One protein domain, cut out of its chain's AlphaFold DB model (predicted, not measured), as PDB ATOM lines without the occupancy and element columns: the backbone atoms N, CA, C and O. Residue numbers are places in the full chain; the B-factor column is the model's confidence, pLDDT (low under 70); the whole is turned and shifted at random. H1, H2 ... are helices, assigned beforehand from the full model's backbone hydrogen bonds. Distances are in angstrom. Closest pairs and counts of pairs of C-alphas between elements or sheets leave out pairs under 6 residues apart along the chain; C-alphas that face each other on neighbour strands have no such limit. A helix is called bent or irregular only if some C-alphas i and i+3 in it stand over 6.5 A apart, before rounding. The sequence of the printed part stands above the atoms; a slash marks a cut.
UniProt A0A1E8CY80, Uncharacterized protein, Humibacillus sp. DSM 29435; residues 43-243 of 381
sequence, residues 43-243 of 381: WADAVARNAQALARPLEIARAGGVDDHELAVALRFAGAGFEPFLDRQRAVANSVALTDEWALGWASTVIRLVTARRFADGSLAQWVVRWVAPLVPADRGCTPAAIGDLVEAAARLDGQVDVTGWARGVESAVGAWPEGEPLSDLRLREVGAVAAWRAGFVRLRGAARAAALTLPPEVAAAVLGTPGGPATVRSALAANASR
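AT A GLANCE: This is residues 43 to 243 of the 381 residues of an uncharacterized protein of Humibacillus sp. DSM 29435 (UniProt A0A1E8CY80). This is a slab of helices in two rows along its longest axis: H2, H5, H7 and H9 run the same way in one row, and H3, H6 and H8 run against them in the other. H1 crosses H5 near one end; H10 packs on H9, H11 on H8 and H9, and H12 on H11 at the far end. H3, H5, H6, H7 and H8 form an up-and-down bundle, each running against the one before. The printed part has 201 residues with twelve named helices, H1 to H12 in order, and no named strand: all helix. It is compact, with a radius of gyration of the C-alphas of 17.9 A and spans of 55 by 37 by 21 A.

HOW THE PARTS SIT: Start at H3, residues 68 to 88, the longest helix, with a kink of 26 degrees near residue 81. It touches the hub H5, residues 96 to 115, opposite ways at a steep tilt of 40 degrees; their closest C-alphas, Leu 75 and Ala 107, are 6.5 A apart. H3 also touches H6, residues 124 to 135, closest at C-alphas 85 and 134, 4.3 A. H2, residues 51 to 63, touches H5 the same way at a shallow tilt of 1 degrees, closest at C-alphas 61 and 115, 5.1 A. H1, residues 43 to 49, touches residues 99 to 107 of H5 alone, about perpendicular at 82 degrees, closest at C-alphas 46 and 100, 5.1 A. H4, residues 90 to 93, touches H3 only at the corner, and only just, with 3 pairs of C-alphas within 8 A. H7, residues 145 to 157, touches H6, closest at C-alphas 125 and 151, 5.6 A. H9, residues 184 to 198, touches H7, closest at C-alphas 146 and 185, 5.8 A. H8, residues 163 to 175, touches H9, closest at C-alphas 169 and 195, 5.0 A. H10, residues 202 to 214, touches H9, closest at C-alphas 194 and 208, 4.4 A. H11, residues 217 to 224, touches residues 169 to 174 of H8 alone, closest at C-alphas 169 and 223, 4.6 A. H12, residues 230 to 242, touches H11 with residues 230 to 233 alone, closest at C-alphas 217 and 230, 4.9 A. Every O i to N i+4 pair is within hydrogen-bond range in H1, H5, H7, H8, H9 and H11, against 7 of 9 in H2, 15 of 17 in H3, 5 of 8 in H6, 6 of 9 in H10 and 7 of 9 in H12; H4 is too short for one.

IN THESE COORDINATES: Find C-alpha 68 at (29.289, -44.209, -15.764); from there H3 runs 30.6 A to C-alpha 88. H5 measures 28.0 A, H9 21.3 A and H12 20.1 A, ending at C-alpha 242, (57.493, -5.271, -43.384). Irregular are H10 (C-alphas 203 and 206 are 7.7 A apart), H12 (231 and 234, 7.2 A) and, only just, H2 (53 and 56, 6.9 A) and H6 (130 and 133, 6.6 A).

THE WHOLE: The two C-alphas farthest apart, Gln 52 and Arg 243, are 55.7 A apart. The printed part has no cut and no long link. Its mean pLDDT is 95.1, and no printed residue is under 70.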
ATOM      1  N   TRP A  43      28.032 -45.602 -35.129       95.50
ATOM      2  CA  TRP A  43      28.832 -45.279 -33.948       95.50
ATOM      3  C   TRP A  43      28.726 -46.327 -32.831       95.50
ATOM      4  O   TRP A  43      29.746 -46.754 -32.292       95.50
ATOM      5  N   ALA A  44      27.508 -46.740 -32.466       95.50
ATOM      6  CA  ALA A  44      27.288 -47.656 -31.349       95.50
ATOM      7  C   ALA A  44      27.909 -49.030 -31.637       95.50
ATOM      8  O   ALA A  44      28.594 -49.587 -30.779       95.50
ATOM      9  N   ASP A  45      27.746 -49.519 -32.867       95.75
ATOM     10  CA  ASP A  45      28.340 -50.780 -33.310       95.75
ATOM     11  C   ASP A  45      29.875 -50.719 -33.318       95.75
ATOM     12  O   ASP A  45      30.540 -51.656 -32.872       95.75
ATOM     13  N   ALA A  46      30.453 -49.608 -33.787       96.75
ATOM     14  CA  ALA A  46      31.902 -49.411 -33.809       96.75
ATOM     15  C   ALA A  46      32.498 -49.316 -32.395       96.75
ATOM     16  O   ALA A  46      33.521 -49.940 -32.104       96.75
ATOM     17  N   VAL A  47      31.843 -48.600 -31.477       96.56
ATOM     18  CA  VAL A  47      32.255 -48.541 -30.065       96.56
ATOM     19  C   VAL A  47      32.144 -49.915 -29.402       96.56
ATOM     20  O   VAL A  47      33.056 -50.303 -28.671       96.56
ATOM     21  N   ALA A  48      31.085 -50.680 -29.684       96.62
ATOM     22  CA  ALA A  48      30.912 -52.030 -29.149       96.62
ATOM     23  C   ALA A  48      32.027 -52.983 -29.614       96.62
ATOM     24  O   ALA A  48      32.598 -53.700 -28.791       96.62
ATOM     25  N   ARG A  49      32.405 -52.944 -30.899       97.44
ATOM     26  CA  ARG A  49      33.551 -53.716 -31.420       97.44
ATOM     27  C   ARG A  49      34.881 -53.314 -30.778       97.44
ATOM     28  O   ARG A  49      35.744 -54.162 -30.579       97.44
ATOM     29  N   ASN A  50      35.025 -52.048 -30.387       98.00
ATOM     30  CA  ASN A  50      36.221 -51.511 -29.734       98.00
ATOM     31  C   ASN A  50      36.185 -51.555 -28.194       98.00
ATOM     32  O   ASN A  50      37.080 -51.007 -27.543       98.00
ATOM     33  N   ALA A  51      35.194 -52.212 -27.580       97.25
ATOM     34  CA  ALA A  51      35.001 -52.189 -26.129       97.25
ATOM     35  C   ALA A  51      36.243 -52.651 -25.341       97.25
ATOM     36  O   ALA A  51      36.581 -52.057 -24.317       97.25
ATOM     37  N   GLN A  52      36.969 -53.660 -25.841       97.69
ATOM     38  CA  GLN A  52      38.193 -54.148 -25.198       97.69
ATOM     39  C   GLN A  52      39.315 -53.096 -25.199       97.69
ATOM     40  O   GLN A  52      39.991 -52.921 -24.188       97.69
ATOM     41  N   ALA A  53      39.496 -52.363 -26.302       97.69
ATOM     42  CA  ALA A  53      40.502 -51.301 -26.398       97.69
ATOM     43  C   ALA A  53      40.146 -50.090 -25.513       97.69
ATOM     44  O   ALA A  53      41.030 -49.427 -24.970       97.69
ATOM     45  N   LEU A  54      38.849 -49.833 -25.320       97.94
ATOM     46  CA  LEU A  54      38.337 -48.756 -24.470       97.94
ATOM     47  C   LEU A  54      38.317 -49.098 -22.973       97.94
ATOM     48  O   LEU A  54      38.222 -48.182 -22.154       97.94
ATOM     49  N   ALA A  55      38.448 -50.374 -22.594       98.06
ATOM     50  CA  ALA A  55      38.369 -50.812 -21.200       98.06
ATOM     51  C   ALA A  55      39.362 -50.061 -20.298       98.06
ATOM     52  O   ALA A  55      38.974 -49.512 -19.267       98.06
ATOM     53  N   ARG A  56      40.625 -49.948 -20.727       97.69
ATOM     54  CA  ARG A  56      41.667 -49.286 -19.934       97.69
ATOM     55  C   ARG A  56      41.423 -47.776 -19.749       97.69
ATOM     56  O   ARG A  56      41.489 -47.319 -18.608       97.69
ATOM     57  N   PRO A  57      41.129 -46.979 -20.797       97.88
ATOM     58  CA  PRO A  57      40.709 -45.586 -20.626       97.88
ATOM     59  C   PRO A  57      39.502 -45.404 -19.694       97.88
ATOM     60  O   PRO A  57      39.502 -44.481 -18.882       97.88
ATOM     61  N   LEU A  58      38.497 -46.284 -19.779       98.31
ATOM     62  CA  LEU A  58      37.306 -46.226 -18.923       98.31
ATOM     63  C   LEU A  58      37.637 -46.518 -17.453       98.31
ATOM     64  O   LEU A  58      37.155 -45.818 -16.569       98.31
ATOM     65  N   GLU A  59      38.489 -47.507 -17.175       98.12
ATOM     66  CA  GLU A  59      38.991 -47.769 -15.819       98.12
ATOM     67  C   GLU A  59      39.717 -46.558 -15.228       98.12
ATOM     68  O   GLU A  59      39.481 -46.206 -14.075       98.12
ATOM     69  N   ILE A  60      40.575 -45.899 -16.018       97.81
ATOM     70  CA  ILE A  60      41.292 -44.690 -15.586       97.81
ATOM     71  C   ILE A  60      40.299 -43.564 -15.265       97.81
ATOM     72  O   ILE A  60      40.443 -42.905 -14.237       97.81
ATOM     73  N   ALA A  61      39.275 -43.368 -16.101       97.75
ATOM     74  CA  ALA A  61      38.237 -42.366 -15.868       97.75
ATOM     75  C   ALA A  61      37.467 -42.633 -14.561       97.75
ATOM     76  O   ALA A  61      37.320 -41.734 -13.732       97.75
ATOM     77  N   ARG A  62      37.045 -43.884 -14.334       98.19
ATOM     78  CA  ARG A  62      36.345 -44.305 -13.107       98.19
ATOM     79  C   ARG A  62      37.210 -44.152 -11.863       98.19
ATOM     80  O   ARG A  62      36.743 -43.636 -10.854       98.19
ATOM     81  N   ALA A  63      38.483 -44.541 -11.941       97.75
ATOM     82  CA  ALA A  63      39.443 -44.338 -10.857       97.75
ATOM     83  C   ALA A  63      39.655 -42.844 -10.544       97.75
ATOM     84  O   ALA A  63      39.931 -42.488  -9.402       97.75
ATOM     85  N   GLY A  64      39.474 -41.968 -11.539       97.44
ATOM     86  CA  GLY A  64      39.435 -40.511 -11.388       97.44
ATOM     87  C   GLY A  64      38.101 -39.943 -10.877       97.44
ATOM     88  O   GLY A  64      37.946 -38.724 -10.832       97.44
ATOM     89  N   GLY A  65      37.134 -40.789 -10.507       97.75
ATOM     90  CA  GLY A  65      35.837 -40.381  -9.960       97.75
ATOM     91  C   GLY A  65      34.811 -39.929 -11.004       97.75
ATOM     92  O   GLY A  65      33.878 -39.200 -10.663       97.75
ATOM     93  N   VAL A  66      34.985 -40.297 -12.275       98.06
ATOM     94  CA  VAL A  66      33.964 -40.079 -13.309       98.06
ATOM     95  C   VAL A  66      32.884 -41.156 -13.198       98.06
ATOM     96  O   VAL A  66      33.198 -42.344 -13.140       98.06
ATOM     97  N   ASP A  67      31.621 -40.737 -13.188       97.31
ATOM     98  CA  ASP A  67      30.464 -41.631 -13.149       97.31
ATOM     99  C   ASP A  67      30.164 -42.256 -14.534       97.31
ATOM    100  O   ASP A  67      30.413 -41.664 -15.590       97.31
ATOM    101  N   ASP A  68      29.621 -43.478 -14.536       97.69
ATOM    102  CA  ASP A  68      29.289 -44.209 -15.764       97.69
ATOM    103  C   ASP A  68      28.175 -43.516 -16.568       97.69
ATOM    104  O   ASP A  68      28.183 -43.575 -17.802       97.69
ATOM    105  N   HIS A  69      27.228 -42.836 -15.906       96.81
ATOM    106  CA  HIS A  69      26.193 -42.075 -16.600       96.81
ATOM    107  C   HIS A  69      26.786 -40.871 -17.352       96.81
ATOM    108  O   HIS A  69      26.449 -40.673 -18.523       96.81
ATOM    109  N   GLU A  70      27.718 -40.129 -16.753       96.94
ATOM    110  CA  GLU A  70      28.462 -39.033 -17.384       96.94
ATOM    111  C   GLU A  70      29.239 -39.515 -18.620       96.94
ATOM    112  O   GLU A  70      29.116 -38.928 -19.700       96.94
ATOM    113  N   LEU A  71      29.968 -40.635 -18.510       97.69
ATOM    114  CA  LEU A  71      30.663 -41.252 -19.648       97.69
ATOM    115  C   LEU A  71      29.685 -41.658 -20.756       97.69
ATOM    116  O   LEU A  71      29.931 -41.386 -21.934       97.69
ATOM    117  N   ALA A  72      28.558 -42.274 -20.398       96.56
ATOM    118  CA  ALA A  72      27.557 -42.706 -21.363       96.56
ATOM    119  C   ALA A  72      26.887 -41.518 -22.076       96.56
ATOM    120  O   ALA A  72      26.657 -41.579 -23.286       96.56
ATOM    121  N   VAL A  73      26.591 -40.426 -21.362       96.31
ATOM    122  CA  VAL A  73      26.075 -39.180 -21.953       96.31
ATOM    123  C   VAL A  73      27.096 -38.589 -22.923       96.31
ATOM    124  O   VAL A  73      26.742 -38.286 -24.064       96.31
ATOM    125  N   ALA A  74      28.362 -38.490 -22.515       96.69
ATOM    126  CA  ALA A  74      29.423 -37.935 -23.347       96.69
ATOM    127  C   ALA A  74      29.663 -38.756 -24.627       96.69
ATOM    128  O   ALA A  74      29.778 -38.189 -25.715       96.69
ATOM    129  N   LEU A  75      29.677 -40.088 -24.529       96.94
ATOM    130  CA  LEU A  75      29.838 -40.975 -25.685       96.94
ATOM    131  C   LEU A  75      28.628 -40.935 -26.630       96.94
ATOM    132  O   LEU A  75      28.809 -40.996 -27.845       96.94
ATOM    133  N   ARG A  76      27.398 -40.787 -26.115       95.38
ATOM    134  CA  ARG A  76      26.210 -40.567 -26.963       95.38
ATOM    135  C   ARG A  76      26.279 -39.230 -27.696       95.38
ATOM    136  O   ARG A  76      25.980 -39.175 -28.886       95.38
ATOM    137  N   PHE A  77      26.707 -38.174 -27.007       94.88
ATOM    138  CA  PHE A  77      26.904 -36.861 -27.617       94.88
ATOM    139  C   PHE A  77      27.945 -36.918 -28.743       94.88
ATOM    140  O   PHE A  77      27.712 -36.389 -29.828       94.88
ATOM    141  N   ALA A  78      29.066 -37.604 -28.513       94.50
ATOM    142  CA  ALA A  78      30.102 -37.807 -29.521       94.50
ATOM    143  C   ALA A  78      29.579 -38.559 -30.755       94.50
ATOM    144  O   ALA A  78      29.858 -38.147 -31.881       94.50
ATOM    145  N   GLY A  79      28.757 -39.592 -30.548       94.56
ATOM    146  CA  GLY A  79      28.118 -40.340 -31.633       94.56
ATOM    147  C   GLY A  79      27.275 -39.473 -32.569       94.56
ATOM    148  O   GLY A  79      27.326 -39.652 -33.781       94.56
ATOM    149  N   ALA A  80      26.578 -38.466 -32.033       92.50
ATOM    150  CA  ALA A  80      25.816 -37.510 -32.841       92.50
ATOM    151  C   ALA A  80      26.701 -36.657 -33.777       92.50
ATOM    152  O   ALA A  80      26.226 -36.221 -34.822       92.50
ATOM    153  N   GLY A  81      27.968 -36.416 -33.422       91.62
ATOM    154  CA  GLY A  81      28.955 -35.780 -34.307       91.62
ATOM    155  C   GLY A  81      29.623 -36.763 -35.276       91.62
ATOM    156  O   GLY A  81      29.993 -36.380 -36.386       91.62
ATOM    157  N   PHE A  82      29.735 -38.035 -34.886       95.69
ATOM    158  CA  PHE A  82      30.366 -39.085 -35.686       95.69
ATOM    159  C   PHE A  82      29.553 -39.479 -36.926       95.69
ATOM    160  O   PHE A  82      30.129 -39.738 -37.978       95.69
ATOM    161  N   GLU A  83      28.221 -39.494 -36.850       93.88
ATOM    162  CA  GLU A  83      27.392 -39.847 -38.014       93.88
ATOM    163  C   GLU A  83      27.560 -38.852 -39.185       93.88
ATOM    164  O   GLU A  83      27.904 -39.297 -40.283       93.88
ATOM    165  N   PRO A  84      27.477 -37.515 -38.986       93.25
ATOM    166  CA  PRO A  84      27.816 -36.548 -40.033       93.25
ATOM    167  C   PRO A  84      29.243 -36.684 -40.575       93.25
ATOM    168  O   PRO A  84      29.492 -36.378 -41.741       93.25
ATOM    169  N   PHE A  85      30.193 -37.111 -39.737       95.12
ATOM    170  CA  PHE A  85      31.554 -37.402 -40.181       95.12
ATOM    171  C   PHE A  85      31.567 -38.569 -41.172       95.12
ATOM    172  O   PHE A  85      32.115 -38.420 -42.260       95.12
ATOM    173  N   LEU A  86      30.908 -39.687 -40.856       95.06
ATOM    174  CA  LEU A  86      30.801 -40.828 -41.771       95.06
ATOM    175  C   LEU A  86      30.087 -40.462 -43.078       95.06
ATOM    176  O   LEU A  86      30.507 -40.899 -44.148       95.06
ATOM    177  N   ASP A  87      29.048 -39.629 -43.014       93.19
ATOM    178  CA  ASP A  87      28.303 -39.202 -44.203       93.19
ATOM    179  C   ASP A  87      29.166 -38.377 -45.171       93.19
ATOM    180  O   ASP A  87      29.033 -38.494 -46.394       93.19
ATOM    181  N   ARG A  88      30.090 -37.572 -44.631       91.50
ATOM    182  CA  ARG A  88      31.081 -36.819 -45.417       91.50
ATOM    183  C   ARG A  88      32.242 -37.695 -45.876       91.50
ATOM    184  O   ARG A  88      32.727 -37.533 -46.992       91.50
ATOM    185  N   GLN A  89      32.672 -38.632 -45.038       92.75
ATOM    186  CA  GLN A  89      33.848 -39.473 -45.249       92.75
ATOM    187  C   GLN A  89      33.442 -40.857 -45.757       92.75
ATOM    188  O   GLN A  89      33.639 -41.873 -45.088       92.75
ATOM    189  N   ARG A  90      32.891 -40.916 -46.979       91.94
ATOM    190  CA  ARG A  90      32.373 -42.166 -47.572       91.94
ATOM    191  C   ARG A  90      33.399 -43.302 -47.585       91.94
ATOM    192  O   ARG A  90      33.027 -44.453 -47.391       91.94
ATOM    193  N   ALA A  91      34.680 -42.990 -47.788       90.56
ATOM    194  CA  ALA A  91      35.752 -43.984 -47.738       90.56
ATOM    195  C   ALA A  91      35.878 -44.640 -46.351       90.56
ATOM    196  O   ALA A  91      36.043 -45.856 -46.264       90.56
ATOM    197  N   VAL A  92      35.733 -43.856 -45.276       93.88
ATOM    198  CA  VAL A  92      35.707 -44.373 -43.901       93.88
ATOM    199  C   VAL A  92      34.444 -45.189 -43.676       93.88
ATOM    200  O   VAL A  92      34.539 -46.332 -43.245       93.88
ATOM    201  N   ALA A  93      33.278 -44.649 -44.042       94.75
ATOM    202  CA  ALA A  93      31.991 -45.318 -43.848       94.75
ATOM    203  C   ALA A  93      31.887 -46.674 -44.574       94.75
ATOM    204  O   ALA A  93      31.211 -47.579 -44.092       94.75
ATOM    205  N   ASN A  94      32.574 -46.828 -45.710       94.81
ATOM    206  CA  ASN A  94      32.604 -48.069 -46.487       94.81
ATOM    207  C   ASN A  94      33.647 -49.088 -45.985       94.81
ATOM    208  O   ASN A  94      33.726 -50.193 -46.520       94.81
ATOM    209  N   SER A  95      34.451 -48.739 -44.978       96.06
ATOM    210  CA  SER A  95      35.486 -49.599 -44.404       96.06
ATOM    211  C   SER A  95      35.255 -49.785 -42.909       96.06
ATOM    212  O   SER A  95      35.428 -48.859 -42.118       96.06
ATOM    213  N   VAL A  96      34.913 -51.011 -42.502       96.06
ATOM    214  CA  VAL A  96      34.711 -51.350 -41.083       96.06
ATOM    215  C   VAL A  96      35.969 -51.055 -40.266       96.06
ATOM    216  O   VAL A  96      35.871 -50.454 -39.205       96.06
ATOM    217  N   ALA A  97      37.150 -51.397 -40.790       95.75
ATOM    218  CA  ALA A  97      38.417 -51.164 -40.102       95.75
ATOM    219  C   ALA A  97      38.688 -49.668 -39.867       95.75
ATOM    220  O   ALA A  97      39.022 -49.282 -38.750       95.75
ATOM    221  N   LEU A  98      38.487 -48.821 -40.886       95.69
ATOM    222  CA  LEU A  98      38.668 -47.372 -40.733       95.69
ATOM    223  C   LEU A  98      37.591 -46.770 -39.826       95.69
ATOM    224  O   LEU A  98      37.896 -45.923 -38.992       95.69
ATOM    225  N   THR A  99      36.337 -47.209 -39.956       96.88
ATOM    226  CA  THR A  99      35.252 -46.768 -39.067       96.88
ATOM    227  C   THR A  99      35.581 -47.085 -37.609       96.88
ATOM    228  O   THR A  99      35.429 -46.220 -36.750       96.88
ATOM    229  N   ASP A 100      36.075 -48.293 -37.333       96.94
ATOM    230  CA  ASP A 100      36.443 -48.741 -35.991       96.94
ATOM    231  C   ASP A 100      37.645 -47.960 -35.440       96.94
ATOM    232  O   ASP A 100      37.607 -47.521 -34.291       96.94
ATOM    233  N   GLU A 101      38.671 -47.718 -36.258       96.56
ATOM    234  CA  GLU A 101      39.831 -46.898 -35.892       96.56
ATOM    235  C   GLU A 101      39.417 -45.469 -35.500       96.56
ATOM    236  O   GLU A 101      39.791 -44.961 -34.436       96.56
ATOM    237  N   TRP A 102      38.593 -44.825 -36.332       97.12
ATOM    238  CA  TRP A 102      38.098 -43.474 -36.076       97.12
ATOM    239  C   TRP A 102      37.165 -43.418 -34.871       97.12
ATOM    240  O   TRP A 102      37.290 -42.506 -34.050       97.12
ATOM    241  N   ALA A 103      36.279 -44.403 -34.712       96.94
ATOM    242  CA  ALA A 103      35.403 -44.485 -33.552       96.94
ATOM    243  C   ALA A 103      36.208 -44.620 -32.251       96.94
ATOM    244  O   ALA A 103      35.946 -43.902 -31.280       96.94
ATOM    245  N   LEU A 104      37.237 -45.474 -32.245       97.12
ATOM    246  CA  LEU A 104      38.133 -45.666 -31.106       97.12
ATOM    247  C   LEU A 104      38.873 -44.376 -30.734       97.12
ATOM    248  O   LEU A 104      38.893 -43.997 -29.558       97.12
ATOM    249  N   GLY A 105      39.472 -43.681 -31.704       96.12
ATOM    250  CA  GLY A 105      40.210 -42.441 -31.442       96.12
ATOM    251  C   GLY A 105      39.320 -41.298 -30.941       96.12
ATOM    252  O   GLY A 105      39.695 -40.558 -30.021       96.12
ATOM    253  N   TRP A 106      38.106 -41.199 -31.479       95.81
ATOM    254  CA  TRP A 106      37.106 -40.219 -31.061       95.81
ATOM    255  C   TRP A 106      36.594 -40.502 -29.645       95.81
ATOM    256  O   TRP A 106      36.617 -39.610 -28.791       95.81
ATOM    257  N   ALA A 107      36.213 -41.752 -29.356       97.50
ATOM    258  CA  ALA A 107      35.777 -42.185 -28.028       97.50
ATOM    259  C   ALA A 107      36.884 -41.984 -26.986       97.50
ATOM    260  O   ALA A 107      36.641 -41.418 -25.921       97.50
ATOM    261  N   SER A 108      38.124 -42.353 -27.319       97.69
ATOM    262  CA  SER A 108      39.288 -42.156 -26.447       97.69
ATOM    263  C   SER A 108      39.524 -40.678 -26.129       97.69
ATOM    264  O   SER A 108      39.832 -40.321 -24.991       97.69
ATOM    265  N   THR A 109      39.356 -39.787 -27.110       97.19
ATOM    266  CA  THR A 109      39.473 -38.342 -26.884       97.19
ATOM    267  C   THR A 109      38.379 -37.828 -25.957       97.19
ATOM    268  O   THR A 109      38.686 -37.111 -25.008       97.19
ATOM    269  N   VAL A 110      37.132 -38.252 -26.154       97.69
ATOM    270  CA  VAL A 110      36.004 -37.861 -25.294       97.69
ATOM    271  C   VAL A 110      36.195 -38.361 -23.863       97.69
ATOM    272  O   VAL A 110      36.082 -37.567 -22.934       97.69
ATOM    273  N   ILE A 111      36.589 -39.622 -23.665       98.25
ATOM    274  CA  ILE A 111      36.865 -40.182 -22.330       98.25
ATOM    275  C   ILE A 111      37.956 -39.374 -21.613       98.25
ATOM    276  O   ILE A 111      37.789 -39.016 -20.446       98.25
ATOM    277  N   ARG A 112      39.052 -39.018 -22.304       97.38
ATOM    278  CA  ARG A 112      40.105 -38.158 -21.732       97.38
ATOM    279  C   ARG A 112      39.572 -36.782 -21.332       97.38
ATOM    280  O   ARG A 112      39.939 -36.278 -20.275       97.38
ATOM    281  N   LEU A 113      38.711 -36.178 -22.151       97.06
ATOM    282  CA  LEU A 113      38.139 -34.858 -21.874       97.06
ATOM    283  C   LEU A 113      37.172 -34.885 -20.687       97.06
ATOM    284  O   LEU A 113      37.220 -33.976 -19.862       97.06
ATOM    285  N   VAL A 114      36.344 -35.926 -20.567       97.69
ATOM    286  CA  VAL A 114      35.471 -36.136 -19.401       97.69
ATOM    287  C   VAL A 114      36.314 -36.345 -18.140       97.69
ATOM    288  O   VAL A 114      36.093 -35.675 -17.137       97.69
ATOM    289  N   THR A 115      37.352 -37.185 -18.215       97.50
ATOM    290  CA  THR A 115      38.293 -37.420 -17.103       97.50
ATOM    291  C   THR A 115      38.962 -36.126 -16.639       97.50
ATOM    292  O   THR A 115      39.098 -35.885 -15.444       97.50
ATOM    293  N   ALA A 116      39.325 -35.249 -17.577       96.00
ATOM    294  CA  ALA A 116      39.889 -33.934 -17.287       96.00
ATOM    295  C   ALA A 116      38.841 -32.869 -16.899       96.00
ATOM    296  O   ALA A 116      39.206 -31.705 -16.749       96.00
ATOM    297  N   ARG A 117      37.552 -33.229 -16.783       96.62
ATOM    298  CA  ARG A 117      36.418 -32.318 -16.521       96.62
ATOM    299  C   ARG A 117      36.306 -31.161 -17.527       96.62
ATOM    300  O   ARG A 117      35.845 -30.072 -17.202       96.62
ATOM    301  N   ARG A 118      36.714 -31.407 -18.775       95.88
ATOM    302  CA  ARG A 118      36.700 -30.440 -19.889       95.88
ATOM    303  C   ARG A 118      35.543 -30.658 -20.874       95.88
ATOM    304  O   ARG A 118      35.481 -29.942 -21.865       95.88
ATOM    305  N   PHE A 119      34.651 -31.623 -20.630       95.69
ATOM    306  CA  PHE A 119      33.567 -32.021 -21.549       95.69
ATOM    307  C   PHE A 119      32.152 -31.729 -21.009       95.69
ATOM    308  O   PHE A 119      31.248 -32.554 -21.122       95.69
ATOM    309  N   ALA A 120      31.952 -30.559 -20.402       93.06
ATOM    310  CA  ALA A 120      30.642 -30.124 -19.911       93.06
ATOM    311  C   ALA A 120      29.730 -29.611 -21.042       93.06
ATOM    312  O   ALA A 120      30.220 -29.268 -22.122       93.06
ATOM    313  N   ASP A 121      28.421 -29.536 -20.787       92.00
ATOM    314  CA  ASP A 121      27.466 -28.938 -21.727       92.00
ATOM    315  C   ASP A 121      27.861 -27.492 -22.068       92.00
ATOM    316  O   ASP A 121      28.306 -26.731 -21.207       92.00
ATOM    317  N   GLY A 122      27.786 -27.145 -23.352       89.56
ATOM    318  CA  GLY A 122      28.242 -25.853 -23.875       89.56
ATOM    319  C   GLY A 122      29.762 -25.626 -23.845       89.56
ATOM    320  O   GLY A 122      30.217 -24.560 -24.260       89.56
ATOM    321  N   SER A 123      30.569 -26.593 -23.391       92.88
ATOM    322  CA  SER A 123      32.029 -26.448 -23.386       92.88
ATOM    323  C   SER A 123      32.605 -26.380 -24.799       92.88
ATOM    324  O   SER A 123      32.108 -27.000 -25.746       92.88
ATOM    325  N   LEU A 124      33.741 -25.692 -24.928       91.69
ATOM    326  CA  LEU A 124      34.451 -25.599 -26.199       91.69
ATOM    327  C   LEU A 124      34.867 -26.976 -26.740       91.69
ATOM    328  O   LEU A 124      34.843 -27.202 -27.946       91.69
ATOM    329  N   ALA A 125      35.199 -27.923 -25.859       93.12
ATOM    330  CA  ALA A 125      35.564 -29.275 -26.264       93.12
ATOM    331  C   ALA A 125      34.380 -30.031 -26.891       93.12
ATOM    332  O   ALA A 125      34.557 -30.680 -27.922       93.12
ATOM    333  N   GLN A 126      33.175 -29.910 -26.315       94.38
ATOM    334  CA  GLN A 126      31.955 -30.449 -26.920       94.38
ATOM    335  C   GLN A 126      31.680 -29.809 -28.279       94.38
ATOM    336  O   GLN A 126      31.351 -30.512 -29.234       94.38
ATOM    337  N   TRP A 127      31.855 -28.492 -28.386       94.06
ATOM    338  CA  TRP A 127      31.680 -27.788 -29.649       94.06
ATOM    339  C   TRP A 127      32.668 -28.269 -30.725       94.06
ATOM    340  O   TRP A 127      32.233 -28.597 -31.827       94.06
ATOM    341  N   VAL A 128      33.962 -28.407 -30.407       93.06
ATOM    342  CA  VAL A 128      34.973 -28.934 -31.347       93.06
ATOM    343  C   VAL A 128      34.618 -30.350 -31.782       93.06
ATOM    344  O   VAL A 128      34.589 -30.631 -32.978       93.06
ATOM    345  N   VAL A 129      34.314 -31.232 -30.828       93.75
ATOM    346  CA  VAL A 129      33.933 -32.620 -31.111       93.75
ATOM    347  C   VAL A 129      32.691 -32.682 -31.999       93.75
ATOM    348  O   VAL A 129      32.642 -33.485 -32.920       93.75
ATOM    349  N   ARG A 130      31.695 -31.829 -31.766       93.19
ATOM    350  CA  ARG A 130      30.442 -31.869 -32.521       93.19
ATOM    351  C   ARG A 130      30.532 -31.220 -33.898       93.19
ATOM    352  O   ARG A 130      29.860 -31.686 -34.812       93.19
ATOM    353  N   TRP A 131      31.303 -30.147 -34.045       90.06
ATOM    354  CA  TRP A 131      31.226 -29.282 -35.226       90.06
ATOM    355  C   TRP A 131      32.508 -29.226 -36.046       90.06
ATOM    356  O   TRP A 131      32.427 -29.124 -37.266       90.06
ATOM    357  N   VAL A 132      33.676 -29.339 -35.413       91.25
ATOM    358  CA  VAL A 132      34.973 -29.192 -36.094       91.25
ATOM    359  C   VAL A 132      35.583 -30.548 -36.440       91.25
ATOM    360  O   VAL A 132      36.052 -30.739 -37.556       91.25
ATOM    361  N   ALA A 133      35.538 -31.522 -35.527       92.75
ATOM    362  CA  ALA A 133      36.045 -32.872 -35.778       92.75
ATOM    363  C   ALA A 133      35.411 -33.544 -37.016       92.75
ATOM    364  O   ALA A 133      36.148 -34.156 -37.789       92.75
ATOM    365  N   PRO A 134      34.103 -33.364 -37.308       94.31
ATOM    366  CA  PRO A 134      33.503 -33.895 -38.530       94.31
ATOM    367  C   PRO A 134      34.008 -33.282 -39.844       94.31
ATOM    368  O   PRO A 134      33.551 -33.697 -40.909       94.31
ATOM    369  N   LEU A 135      34.875 -32.270 -39.783       89.19
ATOM    370  CA  LEU A 135      35.525 -31.662 -40.944       89.19
ATOM    371  C   LEU A 135      36.882 -32.305 -41.254       89.19
ATOM    372  O   LEU A 135      37.450 -32.018 -42.301       89.19
ATOM    373  N   VAL A 136      37.427 -33.151 -40.373       91.38
ATOM    374  CA  VAL A 136      38.747 -33.760 -40.580       91.38
ATOM    375  C   VAL A 136      38.678 -34.772 -41.736       91.38
ATOM    376  O   VAL A 136      37.895 -35.722 -41.657       91.38
ATOM    377  N   PRO A 137      39.480 -34.613 -42.809       88.88
ATOM    378  CA  PRO A 137      39.435 -35.501 -43.965       88.88
ATOM    379  C   PRO A 137      40.276 -36.754 -43.709       88.88
ATOM    380  O   PRO A 137      41.498 -36.784 -43.891       88.88
ATOM    381  N   ALA A 138      39.601 -37.795 -43.243       90.12
ATOM    382  CA  ALA A 138      40.197 -39.078 -42.899       90.12
ATOM    383  C   ALA A 138      40.792 -39.817 -44.104       90.12
ATOM    384  O   ALA A 138      41.779 -40.538 -43.980       90.12
ATOM    385  N   ASP A 139      40.224 -39.601 -45.287       86.62
ATOM    386  CA  ASP A 139      40.680 -40.161 -46.557       86.62
ATOM    387  C   ASP A 139      41.991 -39.535 -47.073       86.62
ATOM    388  O   ASP A 139      42.613 -40.074 -47.987       86.62
ATOM    389  N   ARG A 140      42.451 -38.428 -46.473       86.56
ATOM    390  CA  ARG A 140      43.645 -37.669 -46.898       86.56
ATOM    391  C   ARG A 140      44.828 -37.806 -45.936       86.56
ATOM    392  O   ARG A 140      45.664 -36.905 -45.828       86.56
ATOM    393  N   GLY A 141      44.902 -38.930 -45.222       89.88
ATOM    394  CA  GLY A 141      46.034 -39.285 -44.359       89.88
ATOM    395  C   GLY A 141      46.047 -38.606 -42.988       89.88
ATOM    396  O   GLY A 141      47.075 -38.644 -42.312       89.88
ATOM    397  N   CYS A 142      44.944 -37.971 -42.577       94.44
ATOM    398  CA  CYS A 142      44.772 -37.580 -41.178       94.44
ATOM    399  C   CYS A 142      44.501 -38.816 -40.319       94.44
ATOM    400  O   CYS A 142      43.864 -39.765 -40.775       94.44
ATOM    401  N   THR A 143      44.943 -38.779 -39.069       95.56
ATOM    402  CA  THR A 143      44.663 -39.820 -38.080       95.56
ATOM    403  C   THR A 143      43.625 -39.329 -37.070       95.56
ATOM    404  O   THR A 143      43.429 -38.117 -36.912       95.56
ATOM    405  N   PRO A 144      42.992 -40.226 -36.295       95.25
ATOM    406  CA  PRO A 144      42.080 -39.813 -35.229       95.25
ATOM    407  C   PRO A 144      42.729 -38.924 -34.151       95.25
ATOM    408  O   PRO A 144      42.024 -38.230 -33.414       95.25
ATOM    409  N   ALA A 145      44.067 -38.900 -34.048       94.44
ATOM    410  CA  ALA A 145      44.784 -38.031 -33.115       94.44
ATOM    411  C   ALA A 145      44.556 -36.536 -33.404       94.44
ATOM    412  O   ALA A 145      44.555 -35.728 -32.471       94.44
ATOM    413  N   ALA A 146      44.262 -36.182 -34.662       94.94
ATOM    414  CA  ALA A 146      43.919 -34.828 -35.086       94.94
ATOM    415  C   ALA A 146      42.776 -34.202 -34.268       94.94
ATOM    416  O   ALA A 146      42.780 -32.999 -34.013       94.94
ATOM    417  N   ILE A 147      41.813 -35.007 -33.804       93.81
ATOM    418  CA  ILE A 147      40.691 -34.524 -32.983       93.81
ATOM    419  C   ILE A 147      41.210 -33.956 -31.657       93.81
ATOM    420  O   ILE A 147      40.794 -32.880 -31.229       93.81
ATOM    421  N   GLY A 148      42.147 -34.660 -31.013       93.44
ATOM    422  CA  GLY A 148      42.769 -34.203 -29.772       93.44
ATOM    423  C   GLY A 148      43.556 -32.907 -29.970       93.44
ATOM    424  O   GLY A 148      43.432 -31.991 -29.158       93.44
ATOM    425  N   ASP A 149      44.297 -32.809 -31.075       94.38
ATOM    426  CA  ASP A 149      45.051 -31.606 -31.433       94.38
ATOM    427  C   ASP A 149      44.133 -30.397 -31.651       94.38
ATOM    428  O   ASP A 149      44.438 -29.305 -31.172       94.38
ATOM    429  N   LEU A 150      42.987 -30.584 -32.314       94.75
ATOM    430  CA  LEU A 150      41.994 -29.527 -32.525       94.75
ATOM    431  C   LEU A 150      41.358 -29.061 -31.212       94.75
ATOM    432  O   LEU A 150      41.207 -27.858 -31.006       94.75
ATOM    433  N   VAL A 151      41.014 -29.983 -30.305       95.12
ATOM    434  CA  VAL A 151      40.451 -29.621 -28.992       95.12
ATOM    435  C   VAL A 151      41.467 -28.842 -28.161       95.12
ATOM    436  O   VAL A 151      41.127 -27.841 -27.528       95.12
ATOM    437  N   GLU A 152      42.723 -29.278 -28.169       94.75
ATOM    438  CA  GLU A 152      43.784 -28.608 -27.430       94.75
ATOM    439  C   GLU A 152      44.147 -27.250 -28.049       94.75
ATOM    440  O   GLU A 152      44.387 -26.287 -27.320       94.75
ATOM    441  N   ALA A 153      44.123 -27.131 -29.379       94.19
ATOM    442  CA  ALA A 153      44.266 -25.852 -30.063       94.19
ATOM    443  C   ALA A 153      43.136 -24.891 -29.671       94.19
ATOM    444  O   ALA A 153      43.422 -23.787 -29.216       94.19
ATOM    445  N   ALA A 154      41.875 -25.321 -29.761       94.06
ATOM    446  CA  ALA A 154      40.726 -24.498 -29.399       94.06
ATOM    447  C   ALA A 154      40.818 -24.008 -27.945       94.06
ATOM    448  O   ALA A 154      40.665 -22.820 -27.682       94.06
ATOM    449  N   ALA A 155      41.163 -24.889 -27.006       92.19
ATOM    450  CA  ALA A 155      41.299 -24.517 -25.600       92.19
ATOM    451  C   ALA A 155      42.418 -23.500 -25.332       92.19
ATOM    452  O   ALA A 155      42.286 -22.670 -24.439       92.19
ATOM    453  N   ARG A 156      43.514 -23.527 -26.102       92.62
ATOM    454  CA  ARG A 156      44.574 -22.505 -26.009       92.62
ATOM    455  C   ARG A 156      44.153 -21.154 -26.578       92.62
ATOM    456  O   ARG A 156      44.737 -20.139 -26.207       92.62
ATOM    457  N   LEU A 157      43.196 -21.161 -27.498       93.81
ATOM    458  CA  LEU A 157      42.656 -19.979 -28.163       93.81
ATOM    459  C   LEU A 157      41.475 -19.362 -27.403       93.81
ATOM    460  O   LEU A 157      41.158 -18.190 -27.624       93.81
ATOM    461  N   ASP A 158      40.852 -20.125 -26.506       92.12
ATOM    462  CA  ASP A 158      39.693 -19.695 -25.734       92.12
ATOM    463  C   ASP A 158      39.967 -18.408 -24.942       92.12
ATOM    464  O   ASP A 158      41.025 -18.234 -24.328       92.12
ATOM    465  N   GLY A 159      39.027 -17.467 -25.019       89.25
ATOM    466  CA  GLY A 159      39.145 -16.131 -24.429       89.25
ATOM    467  C   GLY A 159      40.216 -15.214 -25.040       89.25
ATOM    468  O   GLY A 159      40.348 -14.075 -24.597       89.25
ATOM    469  N   GLN A 160      40.981 -15.666 -26.042       90.31
ATOM    470  CA  GLN A 160      42.069 -14.886 -26.652       90.31
ATOM    471  C   GLN A 160      41.762 -14.444 -28.085       90.31
ATOM    472  O   GLN A 160      42.294 -13.427 -28.530       90.31
ATOM    473  N   VAL A 161      40.919 -15.188 -28.806       93.56
ATOM    474  CA  VAL A 161      40.549 -14.909 -30.202       93.56
ATOM    475  C   VAL A 161      39.106 -15.299 -30.519       93.56
ATOM    476  O   VAL A 161      38.444 -15.966 -29.726       93.56
ATOM    477  N   ASP A 162      38.634 -14.932 -31.715       92.75
ATOM    478  CA  ASP A 162      37.398 -15.479 -32.283       92.75
ATOM    479  C   ASP A 162      37.597 -16.955 -32.669       92.75
ATOM    480  O   ASP A 162      38.020 -17.290 -33.778       92.75
ATOM    481  N   VAL A 163      37.278 -17.857 -31.737       93.12
ATOM    482  CA  VAL A 163      37.387 -19.309 -31.947       93.12
ATOM    483  C   VAL A 163      36.440 -19.804 -33.053       93.12
ATOM    484  O   VAL A 163      36.751 -20.773 -33.746       93.12
ATOM    485  N   THR A 164      35.323 -19.110 -33.299       92.38
ATOM    486  CA  THR A 164      34.433 -19.452 -34.419       92.38
ATOM    487  C   THR A 164      35.083 -19.073 -35.747       92.38
ATOM    488  O   THR A 164      35.075 -19.863 -36.689       92.38
ATOM    489  N   GLY A 165      35.698 -17.891 -35.820       94.50
ATOM    490  CA  GLY A 165      36.515 -17.459 -36.953       94.50
ATOM    491  C   GLY A 165      37.674 -18.414 -37.241       94.50
ATOM    492  O   GLY A 165      37.902 -18.759 -38.400       94.50
ATOM    493  N   TRP A 166      38.342 -18.919 -36.199       96.56
ATOM    494  CA  TRP A 166      39.364 -19.962 -36.324       96.56
ATOM    495  C   TRP A 166      38.814 -21.239 -36.978       96.56
ATOM    496  O   TRP A 166      39.375 -21.693 -37.975       96.56
ATOM    497  N   ALA A 167      37.704 -21.795 -36.481       94.56
ATOM    498  CA  ALA A 167      37.151 -23.022 -37.058       94.56
ATOM    499  C   ALA A 167      36.649 -22.836 -38.494       94.56
ATOM    500  O   ALA A 167      36.906 -23.702 -39.326       94.56
ATOM    501  N   ARG A 168      36.019 -21.697 -38.820       95.50
ATOM    502  CA  ARG A 168      35.652 -21.371 -40.213       95.50
ATOM    503  C   ARG A 168      36.882 -21.295 -41.118       95.50
ATOM    504  O   ARG A 168      36.818 -21.705 -42.274       95.50
ATOM    505  N   GLY A 169      38.000 -20.784 -40.603       96.69
ATOM    506  CA  GLY A 169      39.282 -20.784 -41.304       96.69
ATOM    507  C   GLY A 169      39.786 -22.202 -41.587       96.69
ATOM    508  O   GLY A 169      40.165 -22.491 -42.719       96.69
ATOM    509  N   VAL A 170      39.737 -23.095 -40.590       96.38
ATOM    510  CA  VAL A 170      40.091 -24.517 -40.756       96.38
ATOM    511  C   VAL A 170      39.178 -25.192 -41.784       96.38
ATOM    512  O   VAL A 170      39.677 -25.837 -42.702       96.38
ATOM    513  N   GLU A 171      37.862 -24.992 -41.681       95.12
ATOM    514  CA  GLU A 171      36.866 -25.517 -42.623       95.12
ATOM    515  C   GLU A 171      37.137 -25.057 -44.058       95.12
ATOM    516  O   GLU A 171      37.209 -25.878 -44.971       95.12
ATOM    517  N   SER A 172      37.362 -23.754 -44.248       96.25
ATOM    518  CA  SER A 172      37.643 -23.167 -45.562       96.25
ATOM    519  C   SER A 172      38.919 -23.748 -46.172       96.25
ATOM    520  O   SER A 172      38.947 -24.058 -47.361       96.25
ATOM    521  N   ALA A 173      39.970 -23.939 -45.368       96.69
ATOM    522  CA  ALA A 173      41.224 -24.516 -45.844       96.69
ATOM    523  C   ALA A 173      41.078 -25.992 -46.232       96.69
ATOM    524  O   ALA A 173      41.616 -26.403 -47.257       96.69
ATOM    525  N   VAL A 174      40.360 -26.785 -45.430       94.62
ATOM    526  CA  VAL A 174      40.100 -28.197 -45.742       94.62
ATOM    527  C   VAL A 174      39.247 -28.320 -47.006       94.62
ATOM    528  O   VAL A 174      39.556 -29.140 -47.868       94.62
ATOM    529  N   GLY A 175      38.222 -27.475 -47.160       93.88
ATOM    530  CA  GLY A 175      37.390 -27.434 -48.364       93.88
ATOM    531  C   GLY A 175      38.155 -27.020 -49.625       93.88
ATOM    532  O   GLY A 175      37.867 -27.526 -50.705       93.88
ATOM    533  N   ALA A 176      39.158 -26.148 -49.491       95.94
ATOM    534  CA  ALA A 176      40.039 -25.722 -50.581       95.94
ATOM    535  C   ALA A 176      41.245 -26.655 -50.812       95.94
ATOM    536  O   ALA A 176      42.100 -26.359 -51.650       95.94
ATOM    537  N   TRP A 177      41.358 -27.755 -50.061       95.69
ATOM    538  CA  TRP A 177      42.510 -28.646 -50.158       95.69
ATOM    539  C   TRP A 177      42.500 -29.430 -51.480       95.69
ATOM    540  O   TRP A 177      41.490 -30.094 -51.754       95.69
ATOM    541  N   PRO A 178      43.593 -29.402 -52.278       93.88
ATOM    542  CA  PRO A 178      43.636 -30.050 -53.585       93.88
ATOM    543  C   PRO A 178      43.282 -31.535 -53.521       93.88
ATOM    544  O   PRO A 178      43.685 -32.257 -52.604       93.88
ATOM    545  N   GLU A 179      42.523 -31.998 -54.509       89.25
ATOM    546  CA  GLU A 179      42.189 -33.412 -54.638       89.25
ATOM    547  C   GLU A 179      43.452 -34.236 -54.933       89.25
ATOM    548  O   GLU A 179      44.306 -33.831 -55.720       89.25
ATOM    549  N   GLY A 180      43.588 -35.387 -54.273       86.94
ATOM    550  CA  GLY A 180      44.749 -36.270 -54.420       86.94
ATOM    551  C   GLY A 180      46.002 -35.847 -53.642       86.94
ATOM    552  O   GLY A 180      46.936 -36.641 -53.553       86.94
ATOM    553  N   GLU A 181      46.033 -34.657 -53.032       91.31
ATOM    554  CA  GLU A 181      47.141 -34.260 -52.158       91.31
ATOM    555  C   GLU A 181      46.917 -34.705 -50.703       91.31
ATOM    556  O   GLU A 181      45.837 -34.480 -50.141       91.31
ATOM    557  N   PRO A 182      47.934 -35.291 -50.042       91.38
ATOM    558  CA  PRO A 182      47.820 -35.676 -48.644       91.38
ATOM    559  C   PRO A 182      47.713 -34.432 -47.758       91.38
ATOM    560  O   PRO A 182      48.515 -33.504 -47.871       91.38
ATOM    561  N   LEU A 183      46.751 -34.436 -46.831       91.88
ATOM    562  CA  LEU A 183      46.687 -33.437 -45.771       91.88
ATOM    563  C   LEU A 183      47.654 -33.840 -44.655       91.88
ATOM    564  O   LEU A 183      48.609 -33.128 -44.402       91.88
ATOM    565  N   SER A 184      47.533 -35.024 -44.056       94.00
ATOM    566  CA  SER A 184      48.265 -35.406 -42.831       94.00
ATOM    567  C   SER A 184      48.007 -34.494 -41.618       94.00
ATOM    568  O   SER A 184      47.686 -33.308 -41.730       94.00
ATOM    569  N   ASP A 185      48.243 -35.030 -40.420       94.19
ATOM    570  CA  ASP A 185      48.062 -34.282 -39.169       94.19
ATOM    571  C   ASP A 185      48.964 -33.042 -39.081       94.19
ATOM    572  O   ASP A 185      48.594 -32.031 -38.483       94.19
ATOM    573  N   LEU A 186      50.160 -33.089 -39.684       94.56
ATOM    574  CA  LEU A 186      51.078 -31.951 -39.681       94.56
ATOM    575  C   LEU A 186      50.499 -30.763 -40.453       94.56
ATOM    576  O   LEU A 186      50.497 -29.654 -39.920       94.56
ATOM    577  N   ARG A 187      49.976 -30.981 -41.665       96.00
ATOM    578  CA  ARG A 187      49.393 -29.877 -42.436       96.00
ATOM    579  C   ARG A 187      48.106 -29.369 -41.812       96.00
ATOM    580  O   ARG A 187      47.850 -28.171 -41.863       96.00
ATOM    581  N   LEU A 188      47.323 -30.237 -41.170       96.25
ATOM    582  CA  LEU A 188      46.159 -29.788 -40.411       96.25
ATOM    583  C   LEU A 188      46.570 -28.860 -39.252       96.25
ATOM    584  O   LEU A 188      45.932 -27.830 -39.035       96.25
ATOM    585  N   ARG A 189      47.670 -29.162 -38.546       96.38
ATOM    586  CA  ARG A 189      48.232 -28.262 -37.520       96.38
ATOM    587  C   ARG A 189      48.740 -26.947 -38.112       96.38
ATOM    588  O   ARG A 189      48.531 -25.895 -37.509       96.38
ATOM    589  N   GLU A 190      49.367 -26.980 -39.286       97.25
ATOM    590  CA  GLU A 190      49.784 -25.777 -40.016       97.25
ATOM    591  C   GLU A 190      48.583 -24.903 -40.400       97.25
ATOM    592  O   GLU A 190      48.579 -23.711 -40.098       97.25
ATOM    593  N   VAL A 191      47.529 -25.496 -40.970       97.81
ATOM    594  CA  VAL A 191      46.246 -24.827 -41.244       97.81
ATOM    595  C   VAL A 191      45.674 -24.218 -39.966       97.81
ATOM    596  O   VAL A 191      45.314 -23.041 -39.955       97.81
ATOM    597  N   GLY A 192      45.648 -24.979 -38.870       96.75
ATOM    598  CA  GLY A 192      45.179 -24.505 -37.570       96.75
ATOM    599  C   GLY A 192      45.967 -23.300 -37.055       96.75
ATOM    600  O   GLY A 192      45.367 -22.363 -36.530       96.75
ATOM    601  N   ALA A 193      47.290 -23.276 -37.246       97.81
ATOM    602  CA  ALA A 193      48.139 -22.148 -36.869       97.81
ATOM    603  C   ALA A 193      47.867 -20.901 -37.726       97.81
ATOM    604  O   ALA A 193      47.803 -19.793 -37.185       97.81
ATOM    605  N   VAL A 194      47.670 -21.066 -39.040       98.56
ATOM    606  CA  VAL A 194      47.315 -19.956 -39.940       98.56
ATOM    607  C   VAL A 194      45.936 -19.395 -39.599       98.56
ATOM    608  O   VAL A 194      45.797 -18.183 -39.436       98.56
ATOM    609  N   ALA A 195      44.944 -20.265 -39.401       98.19
ATOM    610  CA  ALA A 195      43.602 -19.874 -38.984       98.19
ATOM    611  C   ALA A 195      43.623 -19.145 -37.631       98.19
ATOM    612  O   ALA A 195      42.928 -18.149 -37.448       98.19
ATOM    613  N   ALA A 196      44.450 -19.601 -36.685       97.94
ATOM    614  CA  ALA A 196      44.550 -18.996 -35.360       97.94
ATOM    615  C   ALA A 196      45.159 -17.594 -35.436       97.94
ATOM    616  O   ALA A 196      44.647 -16.660 -34.820       97.94
ATOM    617  N   TRP A 197      46.221 -17.424 -36.230       97.94
ATOM    618  CA  TRP A 197      46.785 -16.104 -36.499       97.94
ATOM    619  C   TRP A 197      45.748 -15.182 -37.146       97.94
ATOM    620  O   TRP A 197      45.564 -14.060 -36.676       97.94
ATOM    621  N   ARG A 198      45.008 -15.676 -38.148       97.38
ATOM    622  CA  ARG A 198      43.956 -14.919 -38.840       97.38
ATOM    623  C   ARG A 198      42.794 -14.510 -37.929       97.38
ATOM    624  O   ARG A 198      42.212 -13.445 -38.144       97.38
ATOM    625  N   ALA A 199      42.495 -15.326 -36.918       96.44
ATOM    626  CA  ALA A 199      41.520 -15.050 -35.865       96.44
ATOM    627  C   ALA A 199      42.033 -14.072 -34.785       96.44
ATOM    628  O   ALA A 199      41.276 -13.688 -33.895       96.44
ATOM    629  N   GLY A 200      43.303 -13.657 -34.858       95.75
ATOM    630  CA  GLY A 200      43.904 -12.643 -33.989       95.75
ATOM    631  C   GLY A 200      44.988 -13.155 -33.043       95.75
ATOM    632  O   GLY A 200      45.521 -12.376 -32.251       95.75
ATOM    633  N   PHE A 201      45.373 -14.436 -33.124       97.19
ATOM    634  CA  PHE A 201      46.349 -15.029 -32.210       97.19
ATOM    635  C   PHE A 201      47.781 -14.681 -32.631       97.19
ATOM    636  O   PHE A 201      48.548 -15.499 -33.141       97.19
ATOM    637  N   VAL A 202      48.151 -13.419 -32.411       96.25
ATOM    638  CA  VAL A 202      49.380 -12.786 -32.915       96.25
ATOM    639  C   VAL A 202      50.675 -13.505 -32.512       96.25
ATOM    640  O   VAL A 202      51.676 -13.427 -33.222       96.25
ATOM    641  N   ARG A 203      50.664 -14.267 -31.412       96.25
ATOM    642  CA  ARG A 203      51.817 -15.062 -30.953       96.25
ATOM    643  C   ARG A 203      52.252 -16.115 -31.975       96.25
ATOM    644  O   ARG A 203      53.427 -16.470 -32.000       96.25
ATOM    645  N   LEU A 204      51.338 -16.580 -32.828       96.62
ATOM    646  CA  LEU A 204      51.639 -17.538 -33.890       96.62
ATOM    647  C   LEU A 204      52.069 -16.896 -35.209       96.62
ATOM    648  O   LEU A 204      52.387 -17.640 -36.129       96.62
ATOM    649  N   ARG A 205      52.157 -15.562 -35.316       96.75
ATOM    650  CA  ARG A 205      52.472 -14.862 -36.577       96.75
ATOM    651  C   ARG A 205      53.651 -15.479 -37.336       96.75
ATOM    652  O   ARG A 205      53.551 -15.713 -38.533       96.75
ATOM    653  N   GLY A 206      54.767 -15.747 -36.657       96.19
ATOM    654  CA  GLY A 206      55.957 -16.324 -37.295       96.19
ATOM    655  C   GLY A 206      55.701 -17.713 -37.891       96.19
ATOM    656  O   GLY A 206      55.948 -17.929 -39.075       96.19
ATOM    657  N   ALA A 207      55.156 -18.626 -37.083       97.00
ATOM    658  CA  ALA A 207      54.844 -19.991 -37.505       97.00
ATOM    659  C   ALA A 207      53.751 -20.024 -38.585       97.00
ATOM    660  O   ALA A 207      53.896 -20.724 -39.580       97.00
ATOM    661  N   ALA A 208      52.700 -19.217 -38.432       98.00
ATOM    662  CA  ALA A 208      51.611 -19.091 -39.391       98.00
ATOM    663  C   ALA A 208      52.099 -18.575 -40.751       98.00
ATOM    664  O   ALA A 208      51.757 -19.139 -41.783       98.00
ATOM    665  N   ARG A 209      52.947 -17.542 -40.778       97.56
ATOM    666  CA  ARG A 209      53.510 -17.030 -42.037       97.56
ATOM    667  C   ARG A 209      54.396 -18.066 -42.728       97.56
ATOM    668  O   ARG A 209      54.304 -18.212 -43.942       97.56
ATOM    669  N   ALA A 210      55.223 -18.790 -41.970       97.69
ATOM    670  CA  ALA A 210      56.038 -19.872 -42.516       97.69
ATOM    671  C   ALA A 210      55.159 -20.995 -43.091       97.69
ATOM    672  O   ALA A 210      55.330 -21.361 -44.249       97.69
ATOM    673  N   ALA A 211      54.169 -21.461 -42.328       98.12
ATOM    674  CA  ALA A 211      53.199 -22.462 -42.763       98.12
ATOM    675  C   ALA A 211      52.475 -22.032 -44.047       98.12
ATOM    676  O   ALA A 211      52.514 -22.756 -45.040       98.12
ATOM    677  N   ALA A 212      51.911 -20.821 -44.076       98.06
ATOM    678  CA  ALA A 212      51.167 -20.291 -45.219       98.06
ATOM    679  C   ALA A 212      51.981 -20.252 -46.525       98.06
ATOM    680  O   ALA A 212      51.408 -20.394 -47.599       98.06
ATOM    681  N   LEU A 213      53.310 -20.096 -46.455       96.94
ATOM    682  CA  LEU A 213      54.186 -20.136 -47.633       96.94
ATOM    683  C   LEU A 213      54.419 -21.550 -48.188       96.94
ATOM    684  O   LEU A 213      54.872 -21.675 -49.328       96.94
ATOM    685  N   THR A 214      54.144 -22.583 -47.389       96.81
ATOM    686  CA  THR A 214      54.335 -24.001 -47.738       96.81
ATOM    687  C   THR A 214      53.036 -24.744 -48.043       96.81
ATOM    688  O   THR A 214      53.094 -25.849 -48.578       96.81
ATOM    689  N   LEU A 215      51.888 -24.168 -47.678       97.44
ATOM    690  CA  LEU A 215      50.571 -24.713 -47.999       97.44
ATOM    691  C   LEU A 215      50.270 -24.554 -49.498       97.44
ATOM    692  O   LEU A 215      50.800 -23.633 -50.134       97.44
ATOM    693  N   PRO A 216      49.385 -25.398 -50.064       97.00
ATOM    694  CA  PRO A 216      48.858 -25.167 -51.400       97.00
ATOM    695  C   PRO A 216      48.280 -23.744 -51.521       97.00
ATOM    696  O   PRO A 216      47.621 -23.278 -50.584       97.00
ATOM    697  N   PRO A 217      48.496 -23.030 -52.642       96.06
ATOM    698  CA  PRO A 217      48.087 -21.630 -52.766       96.06
ATOM    699  C   PRO A 217      46.589 -21.383 -52.515       96.06
ATOM    700  O   PRO A 217      46.240 -20.398 -51.865       96.06
ATOM    701  N   GLU A 218      45.722 -22.293 -52.973       97.06
ATOM    702  CA  GLU A 218      44.266 -22.252 -52.745       97.06
ATOM    703  C   GLU A 218      43.911 -22.364 -51.262       97.06
ATOM    704  O   GLU A 218      43.128 -21.576 -50.732       97.06
ATOM    705  N   VAL A 219      44.567 -23.287 -50.559       97.94
ATOM    706  CA  VAL A 219      44.392 -23.492 -49.118       97.94
ATOM    707  C   VAL A 219      44.829 -22.254 -48.354       97.94
ATOM    708  O   VAL A 219      44.094 -21.773 -47.492       97.94
ATOM    709  N   ALA A 220      46.013 -21.723 -48.674       98.12
ATOM    710  CA  ALA A 220      46.546 -20.530 -48.033       98.12
ATOM    711  C   ALA A 220      45.614 -19.326 -48.243       98.12
ATOM    712  O   ALA A 220      45.332 -18.600 -47.291       98.12
ATOM    713  N   ALA A 221      45.088 -19.138 -49.457       97.75
ATOM    714  CA  ALA A 221      44.126 -18.080 -49.751       97.75
ATOM    715  C   ALA A 221      42.817 -18.248 -48.973       97.75
ATOM    716  O   ALA A 221      42.329 -17.272 -48.401       97.75
ATOM    717  N   ALA A 222      42.283 -19.472 -48.918       97.69
ATOM    718  CA  ALA A 222      41.036 -19.781 -48.230       97.69
ATOM    719  C   ALA A 222      41.135 -19.533 -46.718       97.69
ATOM    720  O   ALA A 222      40.300 -18.828 -46.157       97.69
ATOM    721  N   VAL A 223      42.184 -20.038 -46.059       97.81
ATOM    722  CA  VAL A 223      42.355 -19.866 -44.604       97.81
ATOM    723  C   VAL A 223      42.667 -18.420 -44.211       97.81
ATOM    724  O   VAL A 223      42.247 -17.955 -43.153       97.81
ATOM    725  N   LEU A 224      43.395 -17.683 -45.057       96.88
ATOM    726  CA  LEU A 224      43.723 -16.277 -44.816       96.88
ATOM    727  C   LEU A 224      42.584 -15.324 -45.218       96.88
ATOM    728  O   LEU A 224      42.582 -14.159 -44.804       96.88
ATOM    729  N   GLY A 225      41.616 -15.799 -46.006       94.62
ATOM    730  CA  GLY A 225      40.533 -14.991 -46.560       94.62
ATOM    731  C   GLY A 225      41.053 -13.847 -47.429       94.62
ATOM    732  O   GLY A 225      40.582 -12.718 -47.295       94.62
ATOM    733  N   THR A 226      42.081 -14.100 -48.248       91.44
ATOM    734  CA  THR A 226      42.751 -13.053 -49.031       91.44
ATOM    735  C   THR A 226      41.907 -12.660 -50.254       91.44
ATOM    736  O   THR A 226      41.661 -13.503 -51.123       91.44
ATOM    737  N   PRO A 227      41.498 -11.384 -50.391       87.12
ATOM    738  CA  PRO A 227      40.872 -10.883 -51.612       87.12
ATOM    739  C   PRO A 227      41.780 -11.090 -52.832       87.12
ATOM    740  O   PRO A 227      42.994 -10.883 -52.764       87.12
ATOM    741  N   GLY A 228      41.197 -11.499 -53.960       86.50
ATOM    742  CA  GLY A 228      41.949 -11.815 -55.184       86.50
ATOM    743  C   GLY A 228      42.569 -13.218 -55.213       86.50
ATOM    744  O   GLY A 228      43.211 -13.570 -56.201       86.50
ATOM    745  N   GLY A 229      42.347 -14.029 -54.173       93.25
ATOM    746  CA  GLY A 229      42.660 -15.454 -54.181       93.25
ATOM    747  C   GLY A 229      44.160 -15.779 -54.062       93.25
ATOM    748  O   GLY A 229      44.938 -15.000 -53.511       93.25
ATOM    749  N   PRO A 230      44.596 -16.945 -54.561       94.50
ATOM    750  CA  PRO A 230      45.957 -17.471 -54.378       94.50
ATOM    751  C   PRO A 230      47.079 -16.554 -54.850       94.50
ATOM    752  O   PRO A 230      48.137 -16.482 -54.221       94.50
ATOM    753  N   ALA A 231      46.851 -15.841 -55.954       94.44
ATOM    754  CA  ALA A 231      47.862 -14.999 -56.584       94.44
ATOM    755  C   ALA A 231      48.323 -13.845 -55.675       94.44
ATOM    756  O   ALA A 231      49.455 -13.379 -55.798       94.44
ATOM    757  N   THR A 232      47.479 -13.402 -54.737       95.19
ATOM    758  CA  THR A 232      47.758 -12.255 -53.859       95.19
ATOM    759  C   THR A 232      48.346 -12.655 -52.506       95.19
ATOM    760  O   THR A 232      48.867 -11.804 -51.787       95.19
ATOM    761  N   VAL A 233      48.338 -13.945 -52.149       96.19
ATOM    762  CA  VAL A 233      48.788 -14.423 -50.829       96.19
ATOM    763  C   VAL A 233      50.244 -14.043 -50.554       96.19
ATOM    764  O   VAL A 233      50.557 -13.515 -49.487       96.19
ATOM    765  N   ARG A 234      51.150 -14.273 -51.512       96.19
ATOM    766  CA  ARG A 234      52.585 -14.005 -51.308       96.19
ATOM    767  C   ARG A 234      52.875 -12.517 -51.126       96.19
ATOM    768  O   ARG A 234      53.646 -12.166 -50.236       96.19
ATOM    769  N   SER A 235      52.258 -11.651 -51.930       95.88
ATOM    770  CA  SER A 235      52.438 -10.201 -51.805       95.88
ATOM    771  C   SER A 235      51.817  -9.666 -50.513       95.88
ATOM    772  O   SER A 235      52.457  -8.868 -49.834       95.88
ATOM    773  N   ALA A 236      50.647 -10.169 -50.104       95.94
ATOM    774  CA  ALA A 236      50.025  -9.828 -48.824       95.94
ATOM    775  C   ALA A 236      50.902 -10.231 -47.625       95.94
ATOM    776  O   ALA A 236      51.140  -9.426 -46.726       95.94
ATOM    777  N   LEU A 237      51.454 -11.450 -47.634       96.81
ATOM    778  CA  LEU A 237      52.370 -11.927 -46.592       96.81
ATOM    779  C   LEU A 237      53.683 -11.135 -46.545       96.81
ATOM    780  O   LEU A 237      54.267 -11.007 -45.466       96.81
ATOM    781  N   ALA A 238      54.164 -10.641 -47.691       96.19
ATOM    782  CA  ALA A 238      55.356  -9.800 -47.784       96.19
ATOM    783  C   ALA A 238      55.093  -8.371 -47.277       96.19
ATOM    784  O   ALA A 238      55.901  -7.854 -46.510       96.19
ATOM    785  N   ALA A 239      53.951  -7.770 -47.624       94.44
ATOM    786  CA  ALA A 239      53.533  -6.468 -47.101       94.44
ATOM    787  C   ALA A 239      53.328  -6.522 -45.579       94.44
ATOM    788  O   ALA A 239      53.938  -5.755 -44.839       94.44
ATOM    789  N   ASN A 240      52.599  -7.530 -45.083       95.31
ATOM    790  CA  ASN A 240      52.453  -7.754 -43.645       95.31
ATOM    791  C   ASN A 240      53.807  -8.000 -42.951       95.31
ATOM    792  O   ASN A 240      53.973  -7.668 -41.778       95.31
ATOM    793  N   ALA A 241      54.790  -8.588 -43.649       94.56
ATOM    794  CA  ALA A 241      56.127  -8.830 -43.107       94.56
ATOM    795  C   ALA A 241      56.802  -7.542 -42.648       94.56
ATOM    796  O   ALA A 241      57.297  -7.493 -41.521       94.56
ATOM    797  N   SER A 242      56.831  -6.559 -43.552       92.31
ATOM    798  CA  SER A 242      57.493  -5.271 -43.384       92.31
ATOM    799  C   SER A 242      56.639  -4.296 -42.586       92.31
ATOM    800  O   SER A 242      57.184  -3.469 -41.863       92.31
ATOM    801  N   ARG A 243      55.312  -4.414 -42.690       92.81
ATOM    802  CA  ARG A 243      54.333  -3.582 -41.994       92.81
ATOM    803  C   ARG A 243      53.282  -4.469 -41.331       92.81
ATOM    804  O   ARG A 243      52.273  -4.798 -41.947       92.81
TER     805      ARG A 243